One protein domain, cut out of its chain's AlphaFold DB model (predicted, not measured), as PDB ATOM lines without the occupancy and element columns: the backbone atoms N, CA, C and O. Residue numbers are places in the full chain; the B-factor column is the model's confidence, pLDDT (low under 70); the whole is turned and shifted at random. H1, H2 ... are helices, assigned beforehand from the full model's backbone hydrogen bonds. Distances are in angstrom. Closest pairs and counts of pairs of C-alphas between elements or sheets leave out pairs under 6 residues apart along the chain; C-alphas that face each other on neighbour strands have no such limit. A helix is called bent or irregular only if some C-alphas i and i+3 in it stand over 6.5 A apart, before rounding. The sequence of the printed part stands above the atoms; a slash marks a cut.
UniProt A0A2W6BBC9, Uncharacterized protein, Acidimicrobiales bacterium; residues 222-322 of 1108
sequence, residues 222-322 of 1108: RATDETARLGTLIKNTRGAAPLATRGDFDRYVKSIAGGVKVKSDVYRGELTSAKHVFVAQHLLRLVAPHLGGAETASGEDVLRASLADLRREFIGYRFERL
ATOM      1  N   ARG A 222     -53.035 -16.936  19.994       58.66
ATOM      2  CA  ARG A 222     -53.745 -16.559  21.224       58.66
ATOM      3  C   ARG A 222     -54.543 -17.766  21.708       58.66
ATOM      4  O   ARG A 222     -54.886 -18.637  20.916       58.66
ATOM      5  N   ALA A 223     -54.806 -17.797  23.009       59.25
ATOM      6  CA  ALA A 223     -55.370 -18.955  23.680       59.25
ATOM      7  C   ALA A 223     -56.643 -19.479  22.991       59.25
ATOM      8  O   ALA A 223     -57.663 -18.793  22.940       59.25
ATOM      9  N   THR A 224     -56.563 -20.708  22.488       70.88
ATOM     10  CA  THR A 224     -57.733 -21.537  22.177       70.88
ATOM     11  C   THR A 224     -58.476 -21.863  23.473       70.88
ATOM     12  O   THR A 224     -57.869 -21.855  24.545       70.88
ATOM     13  N   ASP A 225     -59.757 -22.230  23.406       72.69
ATOM     14  CA  ASP A 225     -60.514 -22.642  24.601       72.69
ATOM     15  C   ASP A 225     -59.795 -23.740  25.403       72.69
ATOM     16  O   ASP A 225     -59.808 -23.736  26.631       72.69
ATOM     17  N   GLU A 226     -59.119 -24.660  24.717       77.12
ATOM     18  CA  GLU A 226     -58.353 -25.761  25.307       77.12
ATOM     19  C   GLU A 226     -57.085 -25.272  26.025       77.12
ATOM     20  O   GLU A 226     -56.830 -25.649  27.171       77.12
ATOM     21  N   THR A 227     -56.311 -24.376  25.401       81.25
ATOM     22  CA  THR A 227     -55.090 -23.811  26.007       81.25
ATOM     23  C   THR A 227     -55.401 -22.788  27.104       81.25
ATOM     24  O   THR A 227     -54.684 -22.732  28.104       81.25
ATOM     25  N   ALA A 228     -56.509 -22.048  26.996       79.56
ATOM     26  CA  ALA A 228     -57.040 -21.179  28.048       79.56
ATOM     27  C   ALA A 228     -57.518 -21.983  29.269       79.56
ATOM     28  O   ALA A 228     -57.199 -21.632  30.412       79.56
ATOM     29  N   ARG A 229     -58.238 -23.096  29.045       81.38
ATOM     30  CA  ARG A 229     -58.623 -24.047  30.105       81.38
ATOM     31  C   ARG A 229     -57.391 -24.635  30.782       81.38
ATOM     32  O   ARG A 229     -57.336 -24.628  32.007       81.38
ATOM     33  N   LEU A 230     -56.382 -25.054  30.017       84.50
ATOM     34  CA  LEU A 230     -55.126 -25.573  30.562       84.50
ATOM     35  C   LEU A 230     -54.361 -24.525  31.393       84.50
ATOM     36  O   LEU A 230     -53.952 -24.814  32.518       84.50
ATOM     37  N   GLY A 231     -54.206 -23.298  30.888       83.31
ATOM     38  CA  GLY A 231     -53.568 -22.199  31.627       83.31
ATOM     39  C   GLY A 231     -54.297 -21.878  32.937       83.31
ATOM     40  O   GLY A 231     -53.666 -21.697  33.985       83.31
ATOM     41  N   THR A 232     -55.632 -21.907  32.900       84.12
ATOM     42  CA  THR A 232     -56.505 -21.734  34.070       84.12
ATOM     43  C   THR A 232     -56.386 -22.901  35.056       84.12
ATOM     44  O   THR A 232     -56.295 -22.664  36.260       84.12
ATOM     45  N   LEU A 233     -56.317 -24.144  34.571       83.81
ATOM     46  CA  LEU A 233     -56.124 -25.348  35.382       83.81
ATOM     47  C   LEU A 233     -54.790 -25.286  36.140       83.81
ATOM     48  O   LEU A 233     -54.781 -25.341  37.367       83.81
ATOM     49  N   ILE A 234     -53.672 -25.052  35.441       85.19
ATOM     50  CA  ILE A 234     -52.336 -24.927  36.055       85.19
ATOM     51  C   ILE A 234     -52.319 -23.801  37.109       85.19
ATOM     52  O   ILE A 234     -51.755 -23.961  38.198       85.19
ATOM     53  N   LYS A 235     -52.961 -22.662  36.818       86.69
ATOM     54  CA  LYS A 235     -53.087 -21.524  37.743       86.69
ATOM     55  C   LYS A 235     -53.891 -21.882  39.001       86.69
ATOM     56  O   LYS A 235     -53.451 -21.561  40.107       86.69
ATOM     57  N   ASN A 236     -55.039 -22.539  38.844       83.75
ATOM     58  CA  ASN A 236     -55.936 -22.893  39.944       83.75
ATOM     59  C   ASN A 236     -55.345 -24.009  40.817       83.75
ATOM     60  O   ASN A 236     -55.323 -23.874  42.041       83.75
ATOM     61  N   THR A 237     -54.764 -25.048  40.213       82.38
ATOM     62  CA  THR A 237     -54.136 -26.156  40.946       82.38
ATOM     63  C   THR A 237     -52.903 -25.692  41.723       82.38
ATOM     64  O   THR A 237     -52.731 -26.098  42.869       82.38
ATOM     65  N   ARG A 238     -52.111 -24.728  41.218       80.00
ATOM     66  CA  ARG A 238     -51.087 -24.041  42.043       80.00
ATOM     67  C   ARG A 238     -51.701 -23.343  43.267       80.00
ATOM     68  O   ARG A 238     -51.090 -23.332  44.334       80.00
ATOM     69  N   GLY A 239     -52.882 -22.741  43.118       75.69
ATOM     70  CA  GLY A 239     -53.628 -22.100  44.207       75.69
ATOM     71  C   GLY A 239     -54.122 -23.072  45.286       75.69
ATOM     72  O   GLY A 239     -54.288 -22.655  46.435       75.69
ATOM     73  N   ALA A 240     -54.284 -24.354  44.945       76.69
ATOM     74  CA  ALA A 240     -54.667 -25.434  45.858       76.69
ATOM     75  C   ALA A 240     -53.467 -26.232  46.418       76.69
ATOM     76  O   ALA A 240     -53.518 -26.681  47.560       76.69
ATOM     77  N   ALA A 241     -52.370 -26.364  45.664       77.19
ATOM     78  CA  ALA A 241     -51.215 -27.203  46.003       77.19
ATOM     79  C   ALA A 241     -50.514 -26.821  47.333       77.19
ATOM     80  O   ALA A 241     -50.618 -25.671  47.773       77.19
ATOM     81  N   PRO A 242     -49.744 -27.729  47.968       80.50
ATOM     82  CA  PRO A 242     -48.974 -27.442  49.181       80.50
ATOM     83  C   PRO A 242     -47.937 -26.314  49.029       80.50
ATOM     84  O   PRO A 242     -47.456 -26.011  47.936       80.50
ATOM     85  N   LEU A 243     -47.542 -25.714  50.159       74.75
ATOM     86  CA  LEU A 243     -46.565 -24.613  50.218       74.75
ATOM     87  C   LEU A 243     -45.208 -24.955  49.578       74.75
ATOM     88  O   LEU A 243     -44.634 -24.095  48.912       74.75
ATOM     89  N   ALA A 244     -44.725 -26.194  49.729       74.44
ATOM     90  CA  ALA A 244     -43.486 -26.660  49.099       74.44
ATOM     91  C   ALA A 244     -43.578 -26.595  47.563       74.44
ATOM     92  O   ALA A 244     -42.800 -25.881  46.932       74.44
ATOM     93  N   THR A 245     -44.615 -27.209  46.982       74.94
ATOM     94  CA  THR A 245     -44.886 -27.206  45.536       74.94
ATOM     95  C   THR A 245     -45.028 -25.785  44.980       74.94
ATOM     96  O   THR A 245     -44.493 -25.476  43.915       74.94
ATOM     97  N   ARG A 246     -45.690 -24.869  45.710       76.62
ATOM     98  CA  ARG A 246     -45.754 -23.441  45.329       76.62
ATOM     99  C   ARG A 246     -44.376 -22.777  45.344       76.62
ATOM    100  O   ARG A 246     -44.085 -21.980  44.454       76.62
ATOM    101  N   GLY A 247     -43.551 -23.100  46.339       75.06
ATOM    102  CA  GLY A 247     -42.183 -22.609  46.475       75.06
ATOM    103  C   GLY A 247     -41.291 -23.030  45.309       75.06
ATOM    104  O   GLY A 247     -40.587 -22.187  44.757       75.06
ATOM    105  N   ASP A 248     -41.373 -24.290  44.881       76.06
ATOM    106  CA  ASP A 248     -40.610 -24.803  43.737       76.06
ATOM    107  C   ASP A 248     -41.092 -24.192  42.411       76.06
ATOM    108  O   ASP A 248     -40.278 -23.736  41.608       76.06
ATOM    109  N   PHE A 249     -42.411 -24.052  42.230       79.88
ATOM    110  CA  PHE A 249     -43.019 -23.365  41.083       79.88
ATOM    111  C   PHE A 249     -42.546 -21.904  40.974       79.88
ATOM    112  O   PHE A 249     -42.180 -21.429  39.897       79.88
ATOM    113  N   ASP A 250     -42.530 -21.168  42.089       75.56
ATOM    114  CA  ASP A 250     -42.065 -19.780  42.108       75.56
ATOM    115  C   ASP A 250     -40.530 -19.663  42.042       75.56
ATOM    116  O   ASP A 250     -40.039 -18.643  41.560       75.56
ATOM    117  N   ARG A 251     -39.767 -20.692  42.445       77.75
ATOM    118  CA  ARG A 251     -38.309 -20.770  42.239       77.75
ATOM    119  C   ARG A 251     -37.969 -20.986  40.760       77.75
ATOM    120  O   ARG A 251     -37.154 -20.237  40.231       77.75
ATOM    121  N   TYR A 252     -38.646 -21.920  40.088       77.19
ATOM    122  CA  TYR A 252     -38.495 -22.191  38.651       77.19
ATOM    123  C   TYR A 252     -38.880 -20.979  37.786       77.19
ATOM    124  O   TYR A 252     -38.141 -20.570  36.896       77.19
ATOM    125  N   VAL A 253     -39.995 -20.311  38.097       73.81
ATOM    126  CA  VAL A 253     -40.373 -19.058  37.415       73.81
ATOM    127  C   VAL A 253     -39.323 -17.959  37.607       73.81
ATOM    128  O   VAL A 253     -39.093 -17.178  36.688       73.81
ATOM    129  N   LYS A 254     -38.727 -17.855  38.801       70.88
ATOM    130  CA  LYS A 254     -37.728 -16.822  39.117       70.88
ATOM    131  C   LYS A 254     -36.367 -17.074  38.482       70.88
ATOM    132  O   LYS A 254     -35.626 -16.106  38.337       70.88
ATOM    133  N   SER A 255     -36.022 -18.316  38.135       67.44
ATOM    134  CA  SER A 255     -34.791 -18.574  37.393       67.44
ATOM    135  C   SER A 255     -34.934 -18.065  35.954       67.44
ATOM    136  O   SER A 255     -34.121 -17.256  35.515       67.44
ATOM    137  N   ILE A 256     -36.021 -18.428  35.259       66.44
ATOM    138  CA  ILE A 256     -36.249 -18.104  33.839       66.44
ATOM    139  C   ILE A 256     -36.130 -16.596  33.542       66.44
ATOM    140  O   ILE A 256     -36.852 -15.760  34.093       66.44
ATOM    141  N   ALA A 257     -35.293 -16.252  32.556       54.12
ATOM    142  CA  ALA A 257     -35.192 -14.893  32.030       54.12
ATOM    143  C   ALA A 257     -36.540 -14.431  31.437       54.12
ATOM    144  O   ALA A 257     -37.110 -15.074  30.548       54.12
ATOM    145  N   GLY A 258     -37.071 -13.320  31.963       57.75
ATOM    146  CA  GLY A 258     -38.411 -12.816  31.628       57.75
ATOM    147  C   GLY A 258     -39.574 -13.587  32.277       57.75
ATOM    148  O   GLY A 258     -40.725 -13.383  31.887       57.75
ATOM    149  N   GLY A 259     -39.303 -14.449  33.266       65.56
ATOM    150  CA  GLY A 259     -40.246 -15.432  33.813       65.56
ATOM    151  C   GLY A 259     -41.600 -14.895  34.293       65.56
ATOM    152  O   GLY A 259     -42.596 -15.606  34.197       65.56
ATOM    153  N   VAL A 260     -41.691 -13.634  34.738       66.75
ATOM    154  CA  VAL A 260     -42.973 -13.005  35.128       66.75
ATOM    155  C   VAL A 260     -43.930 -12.884  33.937       66.75
ATOM    156  O   VAL A 260     -45.106 -13.223  34.070       66.75
ATOM    157  N   LYS A 261     -43.429 -12.454  32.770       73.75
ATOM    158  CA  LYS A 261     -44.237 -12.333  31.550       73.75
ATOM    159  C   LYS A 261     -44.585 -13.715  30.999       73.75
ATOM    160  O   LYS A 261     -45.757 -14.031  30.862       73.75
ATOM    161  N   VAL A 262     -43.576 -14.570  30.819       74.81
ATOM    162  CA  VAL A 262     -43.727 -15.955  30.329       74.81
ATOM    163  C   VAL A 262     -44.773 -16.734  31.148       74.81
ATOM    164  O   VAL A 262     -45.616 -17.422  30.581       74.81
ATOM    165  N   LYS A 263     -44.783 -16.580  32.481       78.44
ATOM    166  CA  LYS A 263     -45.799 -17.168  33.372       78.44
ATOM    167  C   LYS A 263     -47.192 -16.567  33.189       78.44
ATOM    168  O   LYS A 263     -48.168 -17.311  33.227       78.44
ATOM    169  N   SER A 264     -47.295 -15.243  33.050       77.06
ATOM    170  CA  SER A 264     -48.571 -14.567  32.788       77.06
ATOM    171  C   SER A 264     -49.195 -15.084  31.496       77.06
ATOM    172  O   SER A 264     -50.364 -15.460  31.492       77.06
ATOM    173  N   ASP A 265     -48.396 -15.163  30.436       78.19
ATOM    174  CA  ASP A 265     -48.839 -15.559  29.102       78.19
ATOM    175  C   ASP A 265     -49.271 -17.045  29.111       78.19
ATOM    176  O   ASP A 265     -50.384 -17.367  28.695       78.19
ATOM    177  N   VAL A 266     -48.500 -17.939  29.751       82.69
ATOM    178  CA  VAL A 266     -48.894 -19.349  29.980       82.69
ATOM    179  C   VAL A 266     -50.192 -19.485  30.792       82.69
ATOM    180  O   VAL A 266     -51.047 -20.292  30.439       82.69
ATOM    181  N   TYR A 267     -50.399 -18.689  31.848       83.06
ATOM    182  CA  TYR A 267     -51.649 -18.718  32.629       83.06
ATOM    183  C   TYR A 267     -52.872 -18.193  31.874       83.06
ATOM    184  O   TYR A 267     -53.997 -18.500  32.268       83.06
ATOM    185  N   ARG A 268     -52.670 -17.402  30.820       76.88
ATOM    186  CA  ARG A 268     -53.732 -16.966  29.905       76.88
ATOM    187  C   ARG A 268     -53.974 -17.962  28.769       76.88
ATOM    188  O   ARG A 268     -54.951 -17.805  28.054       76.88
ATOM    189  N   GLY A 269     -53.108 -18.970  28.610       77.00
ATOM    190  CA  GLY A 269     -53.102 -19.892  27.470       77.00
ATOM    191  C   GLY A 269     -52.415 -19.331  26.216       77.00
ATOM    192  O   GLY A 269     -52.514 -19.925  25.150       77.00
ATOM    193  N   GLU A 270     -51.716 -18.195  26.312       81.38
ATOM    194  CA  GLU A 270     -51.046 -17.516  25.192       81.38
ATOM    195  C   GLU A 270     -49.713 -18.211  24.834       81.38
ATOM    196  O   GLU A 270     -48.619 -17.671  25.017       81.38
ATOM    197  N   LEU A 271     -49.797 -19.445  24.324       81.06
ATOM    198  CA  LEU A 271     -48.657 -20.310  23.989       81.06
ATOM    199  C   LEU A 271     -47.960 -19.902  22.676       81.06
ATOM    200  O   LEU A 271     -47.785 -20.694  21.763       81.06
ATOM    201  N   THR A 272     -47.507 -18.654  22.594       73.75
ATOM    202  CA  THR A 272     -46.972 -18.021  21.369       73.75
ATOM    203  C   THR A 272     -45.536 -18.427  20.982       73.75
ATOM    204  O   THR A 272     -44.948 -17.838  20.078       73.75
ATOM    205  N   SER A 273     -44.914 -19.381  21.683       77.19
ATOM    206  CA  SER A 273     -43.551 -19.850  21.382       77.19
ATOM    207  C   SER A 273     -43.273 -21.236  21.967       77.19
ATOM    208  O   SER A 273     -43.900 -21.635  22.950       77.19
ATOM    209  N   ALA A 274     -42.265 -21.938  21.435       79.44
ATOM    210  CA  ALA A 274     -41.805 -23.207  22.005       79.44
ATOM    211  C   ALA A 274     -41.408 -23.059  23.489       79.44
ATOM    212  O   ALA A 274     -41.761 -23.904  24.306       79.44
ATOM    213  N   LYS A 275     -40.784 -21.933  23.874       81.19
ATOM    214  CA  LYS A 275     -40.479 -21.591  25.277       81.19
ATOM    215  C   LYS A 275     -41.739 -21.540  26.151       81.19
ATOM    216  O   LYS A 275     -41.716 -22.064  27.260       81.19
ATOM    217  N   HIS A 276     -42.840 -20.955  25.662       83.56
ATOM    218  CA  HIS A 276     -44.119 -20.947  26.388       83.56
ATOM    219  C   HIS A 276     -44.664 -22.367  26.579       83.56
ATOM    220  O   HIS A 276     -45.081 -22.704  27.685       83.56
ATOM    221  N   VAL A 277     -44.592 -23.221  25.551       83.50
ATOM    222  CA  VAL A 277     -45.026 -24.626  25.644       83.50
ATOM    223  C   VAL A 277     -44.147 -25.429  26.609       83.50
ATOM    224  O   VAL A 277     -44.688 -26.097  27.482       83.50
ATOM    225  N   PHE A 278     -42.816 -25.331  26.536       83.44
ATOM    226  CA  PHE A 278     -41.912 -26.046  27.450       83.44
ATOM    227  C   PHE A 278     -42.092 -25.613  28.911       83.44
ATOM    228  O   PHE A 278     -42.111 -26.455  29.811       83.44
ATOM    229  N   VAL A 279     -42.300 -24.315  29.160       83.81
ATOM    230  CA  VAL A 279     -42.651 -23.821  30.499       83.81
ATOM    231  C   VAL A 279     -44.008 -24.372  30.926       83.81
ATOM    232  O   VAL A 279     -44.106 -24.914  32.020       83.81
ATOM    233  N   ALA A 280     -45.038 -24.324  30.079       85.81
ATOM    234  CA  ALA A 280     -46.345 -24.900  30.397       85.81
ATOM    235  C   ALA A 280     -46.270 -26.411  30.700       85.81
ATOM    236  O   ALA A 280     -46.880 -26.850  31.669       85.81
ATOM    237  N   GLN A 281     -45.467 -27.183  29.961       88.88
ATOM    238  CA  GLN A 281     -45.207 -28.606  30.222       88.88
ATOM    239  C   GLN A 281     -44.528 -28.827  31.580       88.88
ATOM    240  O   GLN A 281     -44.944 -29.694  32.345       88.88
ATOM    241  N   HIS A 282     -43.504 -28.037  31.917       85.56
ATOM    242  CA  HIS A 282     -42.822 -28.165  33.206       85.56
ATOM    243  C   HIS A 282     -43.734 -27.760  34.374       85.56
ATOM    244  O   HIS A 282     -43.810 -28.459  35.382       85.56
ATOM    245  N   LEU A 283     -44.491 -26.670  34.219       85.62
ATOM    246  CA  LEU A 283     -45.463 -26.213  35.211       85.62
ATOM    247  C   LEU A 283     -46.629 -27.200  35.380       85.62
ATOM    248  O   LEU A 283     -47.074 -27.393  36.510       85.62
ATOM    249  N   LEU A 284     -47.080 -27.855  34.302       87.94
ATOM    250  CA  LEU A 284     -48.061 -28.943  34.344       87.94
ATOM    251  C   LEU A 284     -47.511 -30.143  35.126       87.94
ATOM    252  O   LEU A 284     -48.173 -30.614  36.043       87.94
ATOM    253  N   ARG A 285     -46.275 -30.583  34.850       86.25
ATOM    254  CA  ARG A 285     -45.616 -31.680  35.589       86.25
ATOM    255  C   ARG A 285     -45.456 -31.387  37.083       86.25
ATOM    256  O   ARG A 285     -45.655 -32.288  37.891       86.25
ATOM    257  N   LEU A 286     -45.163 -30.140  37.462       83.56
ATOM    258  CA  LEU A 286     -45.086 -29.726  38.872       83.56
ATOM    259  C   LEU A 286     -46.440 -29.783  39.603       83.56
ATOM    260  O   LEU A 286     -46.453 -29.909  40.826       83.56
ATOM    261  N   VAL A 287     -47.570 -29.689  38.891       84.19
ATOM    262  CA  VAL A 287     -48.919 -29.809  39.483       84.19
ATOM    263  C   VAL A 287     -49.607 -31.148  39.195       84.19
ATOM    264  O   VAL A 287     -50.623 -31.430  39.820       84.19
ATOM    265  N   ALA A 288     -49.051 -31.992  38.322       85.56
ATOM    266  CA  ALA A 288     -49.601 -33.294  37.944       85.56
ATOM    267  C   ALA A 288     -49.913 -34.233  39.133       85.56
ATOM    268  O   ALA A 288     -50.972 -34.853  39.105       85.56
ATOM    269  N   PRO A 289     -49.118 -34.294  40.229       86.44
ATOM    270  CA  PRO A 289     -49.480 -35.064  41.431       86.44
ATOM    271  C   PRO A 289     -50.739 -34.566  42.168       86.44
ATOM    272  O   PRO A 289     -51.178 -35.185  43.135       86.44
ATOM    273  N   HIS A 290     -51.286 -33.419  41.758       81.50
ATOM    274  CA  HIS A 290     -52.490 -32.787  42.299       81.50
ATOM    275  C   HIS A 290     -53.609 -32.653  41.247       81.50
ATOM    276  O   HIS A 290     -54.629 -32.025  41.526       81.50
ATOM    277  N   LEU A 291     -53.414 -33.218  40.051       79.19
ATOM    278  CA  LEU A 291     -54.406 -33.326  38.982       79.19
ATOM    279  C   LEU A 291     -54.862 -34.780  38.838       79.19
ATOM    280  O   LEU A 291     -54.157 -35.714  39.226       79.19
ATOM    281  N   GLY A 292     -56.024 -34.994  38.222       78.38
ATOM    282  CA  GLY A 292     -56.400 -36.328  37.765       78.38
ATOM    283  C   GLY A 292     -55.441 -36.838  36.680       78.38
ATOM    284  O   GLY A 292     -54.930 -36.066  35.865       78.38
ATOM    285  N   GLY A 293     -55.240 -38.158  36.604       79.50
ATOM    286  CA  GLY A 293     -54.432 -38.765  35.533       79.50
ATOM    287  C   GLY A 293     -54.964 -38.435  34.130       79.50
ATOM    288  O   GLY A 293     -54.186 -38.136  33.228       79.50
ATOM    289  N   ALA A 294     -56.293 -38.388  33.972       82.62
ATOM    290  CA  ALA A 294     -56.952 -37.988  32.728       82.62
ATOM    291  C   ALA A 294     -56.754 -36.496  32.387       82.62
ATOM    292  O   ALA A 294     -56.546 -36.157  31.225       82.62
ATOM    293  N   GLU A 295     -56.772 -35.608  33.386       80.94
ATOM    294  CA  GLU A 295     -56.547 -34.167  33.193       80.94
ATOM    295  C   GLU A 295     -55.090 -33.877  32.818       80.94
ATOM    296  O   GLU A 295     -54.822 -33.043  31.955       80.94
ATOM    297  N   THR A 296     -54.150 -34.605  33.428       85.75
ATOM    298  CA  THR A 296     -52.722 -34.517  33.100       85.75
ATOM    299  C   THR A 296     -52.471 -34.978  31.665       85.75
ATOM    300  O   THR A 296     -51.852 -34.242  30.900       85.75
ATOM    301  N   ALA A 297     -53.007 -36.140  31.269       84.88
ATOM    302  CA  ALA A 297     -52.887 -36.651  29.902       84.88
ATOM    303  C   ALA A 297     -53.507 -35.690  28.870       84.88
ATOM    304  O   ALA A 297     -52.856 -35.332  27.892       84.88
ATOM    305  N   SER A 298     -54.719 -35.187  29.135       84.69
ATOM    306  CA  SER A 298     -55.376 -34.188  28.283       84.69
ATOM    307  C   SER A 298     -54.556 -32.895  28.167       84.69
ATOM    308  O   SER A 298     -54.413 -32.355  27.070       84.69
ATOM    309  N   GLY A 299     -53.954 -32.422  29.263       84.50
ATOM    310  CA  GLY A 299     -53.055 -31.269  29.248       84.50
ATOM    311  C   GLY A 299     -51.779 -31.508  28.435       84.50
ATOM    312  O   GLY A 299     -51.367 -30.632  27.674       84.50
ATOM    313  N   GLU A 300     -51.165 -32.690  28.539       88.50
ATOM    314  CA  GLU A 300     -50.001 -33.052  27.722       88.50
ATOM    315  C   GLU A 300     -50.348 -33.163  26.229       88.50
ATOM    316  O   GLU A 300     -49.558 -32.720  25.392       88.50
ATOM    317  N   ASP A 301     -51.532 -33.674  25.885       86.88
ATOM    318  CA  ASP A 301     -52.020 -33.746  24.504       86.88
ATOM    319  C   ASP A 301     -52.273 -32.348  23.909       86.88
ATOM    320  O   ASP A 301     -51.797 -32.062  22.808       86.88
ATOM    321  N   VAL A 302     -52.913 -31.437  24.658       85.44
ATOM    322  CA  VAL A 302     -53.111 -30.026  24.256       85.44
ATOM    323  C   VAL A 302     -51.771 -29.315  24.031       85.44
ATOM    324  O   VAL A 302     -51.610 -28.576  23.055       85.44
ATOM    325  N   LEU A 303     -50.771 -29.559  24.884       84.56
ATOM    326  CA  LEU A 303     -49.426 -28.994  24.714       84.56
ATOM    327  C   LEU A 303     -48.685 -29.606  23.518       84.56
ATOM    328  O   LEU A 303     -47.953 -28.895  22.829       84.56
ATOM    329  N   ARG A 304     -48.886 -30.899  23.236       85.31
ATOM    330  CA  ARG A 304     -48.314 -31.574  22.061       85.31
ATOM    331  C   ARG A 304     -48.921 -31.042  20.760       85.31
ATOM    332  O   ARG A 304     -48.169 -30.771  19.826       85.31
ATOM    333  N   ALA A 305     -50.238 -30.838  20.724       80.75
ATOM    334  CA  ALA A 305     -50.940 -30.207  19.606       80.75
ATOM    335  C   ALA A 305     -50.453 -28.765  19.387       80.75
ATOM    336  O   ALA A 305     -49.978 -28.438  18.302       80.75
ATOM    337  N   SER A 306     -50.418 -27.953  20.451       81.69
ATOM    338  CA  SER A 306     -49.926 -26.565  20.403       81.69
ATOM    339  C   SER A 306     -48.495 -26.470  19.853       81.69
ATOM    340  O   SER A 306     -48.201 -25.622  19.013       81.69
ATOM    341  N   LEU A 307     -47.592 -27.364  20.278       82.62
ATOM    342  CA  LEU A 307     -46.219 -27.402  19.765       82.62
ATOM    343  C   LEU A 307     -46.150 -27.842  18.291       82.62
ATOM    344  O   LEU A 307     -45.298 -27.355  17.547       82.62
ATOM    345  N   ALA A 308     -47.036 -28.743  17.858       80.12
ATOM    346  CA  ALA A 308     -47.129 -29.182  16.467       80.12
ATOM    347  C   ALA A 308     -47.692 -28.089  15.541       80.12
ATOM    348  O   ALA A 308     -47.223 -27.955  14.408       80.12
ATOM    349  N   ASP A 309     -48.639 -27.281  16.018       77.44
ATOM    350  CA  ASP A 309     -49.189 -26.153  15.267       77.44
ATOM    351  C   ASP A 309     -48.184 -24.995  15.184       77.44
ATOM    352  O   ASP A 309     -47.890 -24.546  14.075       77.44
ATOM    353  N   LEU A 310     -47.520 -24.622  16.290       76.50
ATOM    354  CA  LEU A 310     -46.384 -23.682  16.267       76.50
ATOM    355  C   LEU A 310     -45.279 -24.136  15.302       76.50
ATOM    356  O   LEU A 310     -44.726 -23.323  14.558       76.50
ATOM    357  N   ARG A 311     -44.964 -25.440  15.279       84.12
ATOM    358  CA  ARG A 311     -44.021 -26.020  14.313       84.12
ATOM    359  C   ARG A 311     -44.510 -25.817  12.879       84.12
ATOM    360  O   ARG A 311     -43.707 -25.463  12.019       84.12
ATOM    361  N   ARG A 312     -45.798 -26.054  12.608       80.94
ATOM    362  CA  ARG A 312     -46.399 -25.914  11.272       80.94
ATOM    363  C   ARG A 312     -46.380 -24.460  10.800       80.94
ATOM    364  O   ARG A 312     -45.957 -24.213   9.674       80.94
ATOM    365  N   GLU A 313     -46.766 -23.517  11.656       72.44
ATOM    366  CA  GLU A 313     -46.731 -22.076  11.373       72.44
ATOM    367  C   GLU A 313     -45.301 -21.579  11.127       72.44
ATOM    368  O   GLU A 313     -45.029 -20.945  10.105       72.44
ATOM    369  N   PHE A 314     -44.362 -21.926  12.017       75.88
ATOM    370  CA  PHE A 314     -42.957 -21.553  11.874       75.88
ATOM    371  C   PHE A 314     -42.357 -22.118  10.583       75.88
ATOM    372  O   PHE A 314     -41.714 -21.383   9.833       75.88
ATOM    373  N   ILE A 315     -42.577 -23.408  10.298       76.56
ATOM    374  CA  ILE A 315     -42.095 -24.034   9.063       76.56
ATOM    375  C   ILE A 315     -42.742 -23.372   7.846       76.56
ATOM    376  O   ILE A 315     -42.009 -23.045   6.921       76.56
ATOM    377  N   GLY A 316     -44.052 -23.099   7.850       71.06
ATOM    378  CA  GLY A 316     -44.745 -22.408   6.756       71.06
ATOM    379  C   GLY A 316     -44.138 -21.038   6.445       71.06
ATOM    380  O   GLY A 316     -43.670 -20.805   5.329       71.06
ATOM    381  N   TYR A 317     -44.021 -20.176   7.458       72.38
ATOM    382  CA  TYR A 317     -43.389 -18.856   7.339       72.38
ATOM    383  C   TYR A 317     -41.928 -18.928   6.854       72.38
ATOM    384  O   TYR A 317     -41.471 -18.106   6.054       72.38
ATOM    385  N   ARG A 318     -41.166 -19.935   7.302       73.38
ATOM    386  CA  ARG A 318     -39.794 -20.169   6.820       73.38
ATOM    387  C   ARG A 318     -39.766 -20.665   5.376       73.38
ATOM    388  O   ARG A 318     -38.927 -20.207   4.603       73.38
ATOM    389  N   PHE A 319     -40.688 -21.540   4.990       72.62
ATOM    390  CA  PHE A 319     -40.794 -22.104   3.646       72.62
ATOM    391  C   PHE A 319     -41.086 -21.020   2.596       72.62
ATOM    392  O   PHE A 319     -40.499 -21.040   1.512       72.62
ATOM    393  N   GLU A 320     -41.914 -20.027   2.942       68.25
ATOM    394  CA  GLU A 320     -42.183 -18.843   2.111       68.25
ATOM    395  C   GLU A 320     -40.958 -17.945   1.900       68.25
ATOM    396  O   GLU A 320     -40.835 -17.322   0.843       68.25
ATOM    397  N   ARG A 321     -40.036 -17.892   2.871       62.91
ATOM    398  CA  ARG A 321     -38.784 -17.119   2.790       62.91
ATOM    399  C   ARG A 321     -37.643 -17.854   2.080       62.91
ATOM    400  O   ARG A 321     -36.646 -17.231   1.729       62.91
ATOM    401  N   LEU A 322     -37.781 -19.155   1.827       71.19
ATOM    402  CA  LEU A 322     -36.752 -20.002   1.209       71.19
ATOM    403  C   LEU A 322     -37.027 -20.292  -0.285       71.19
ATOM    404  O   LEU A 322     -36.564 -21.301  -0.814       71.19
TER     405      LEU A 322
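Overview. This is residues 222 to 322 of the 1108 residues of an uncharacterized protein of Acidimicrobiales bacterium (UniProt A0A2W6BBC9). What is the main picture? Three helices, H2, H4 and H5, run nearly along one another in one layer with H4 in the middle, and H1 and H3 cross over one face of it. H5 is the longest helix, and residues 315 to 322 at its far end stick out from the body. What is it made of, and how large is it? The 101 printed residues hold five named helices, H1 to H5 in chain order, and no named strand, so the class is all helix. It is compact, with a radius of gyration of the C-alphas of 14.1 A, and flat, spanning 50 by 31 by 17 A.

Along the chain. Where is the longest helix? H5 is residues 293 to 321, 42.3 A from first to last C-alpha, and ends with C-alpha 321 at (-38.784, -17.119, 2.790). Where are the others? H4 is residues 274 to 290, 24.9 A long, and is irregular: C-alphas 286 and 289 are 7.4 A apart. H1, residues 225 to 240, is 22.2 A long and begins with C-alpha 225 at (-60.514, -22.642, 24.601). H2 is residues 243 to 255, 18.4 A, and H3 is residues 259 to 268, 14.1 A.

Arrangement. What does H5 touch? H5 and H4 form a helical hairpin at a shallow tilt of 3 degrees, opposite ways, with the C-alphas of Ala 288 and Thr 296 closest at 5.9 A. With residues 299 to 303 alone H5 touches H1, closest at Leu 230 and Gly 299, whose C-alphas are 6.2 A apart. H5 is apart from H2 and H3. What else touches H4, the hub? H2 runs opposite ways to it at a shallow tilt of 11 degrees, the closest C-alphas being those of Phe 249 and Leu 283, 7.0 A. H3 is about perpendicular to it at 73 degrees, closest at C-alphas Val 266 and Ala 280, 6.1 A, and H1 touches it at a steep tilt of 47 degrees, closest at C-alphas Ile 234 and Leu 284, 6.1 A. How do H1, H2 and H3 meet? H1 and H3 touch, with the C-alphas of Gly 231 and Tyr 267 closest at 4.1 A. H2 and H3 touch only at the corner, closest at C-alphas Val 253 and Gly 259, 5.1 A. Are the backbones well formed? In H1, H2, H3 and H5 every O i to N i+4 pair is within hydrogen-bond range; in H4 11 of 13 are.

Size, cuts and confidence. How far does it reach? The C-alphas of Leu 243 and Leu 322, the two farthest apart, are 50.2 A apart. Is it cut, and are links long? The printed part has no cut, and its four links are tight. Where is confidence low? The mean pLDDT of the printed part is 78.3, and residues 222 to 223, 255 to 260 and 320 to 321 are under 70.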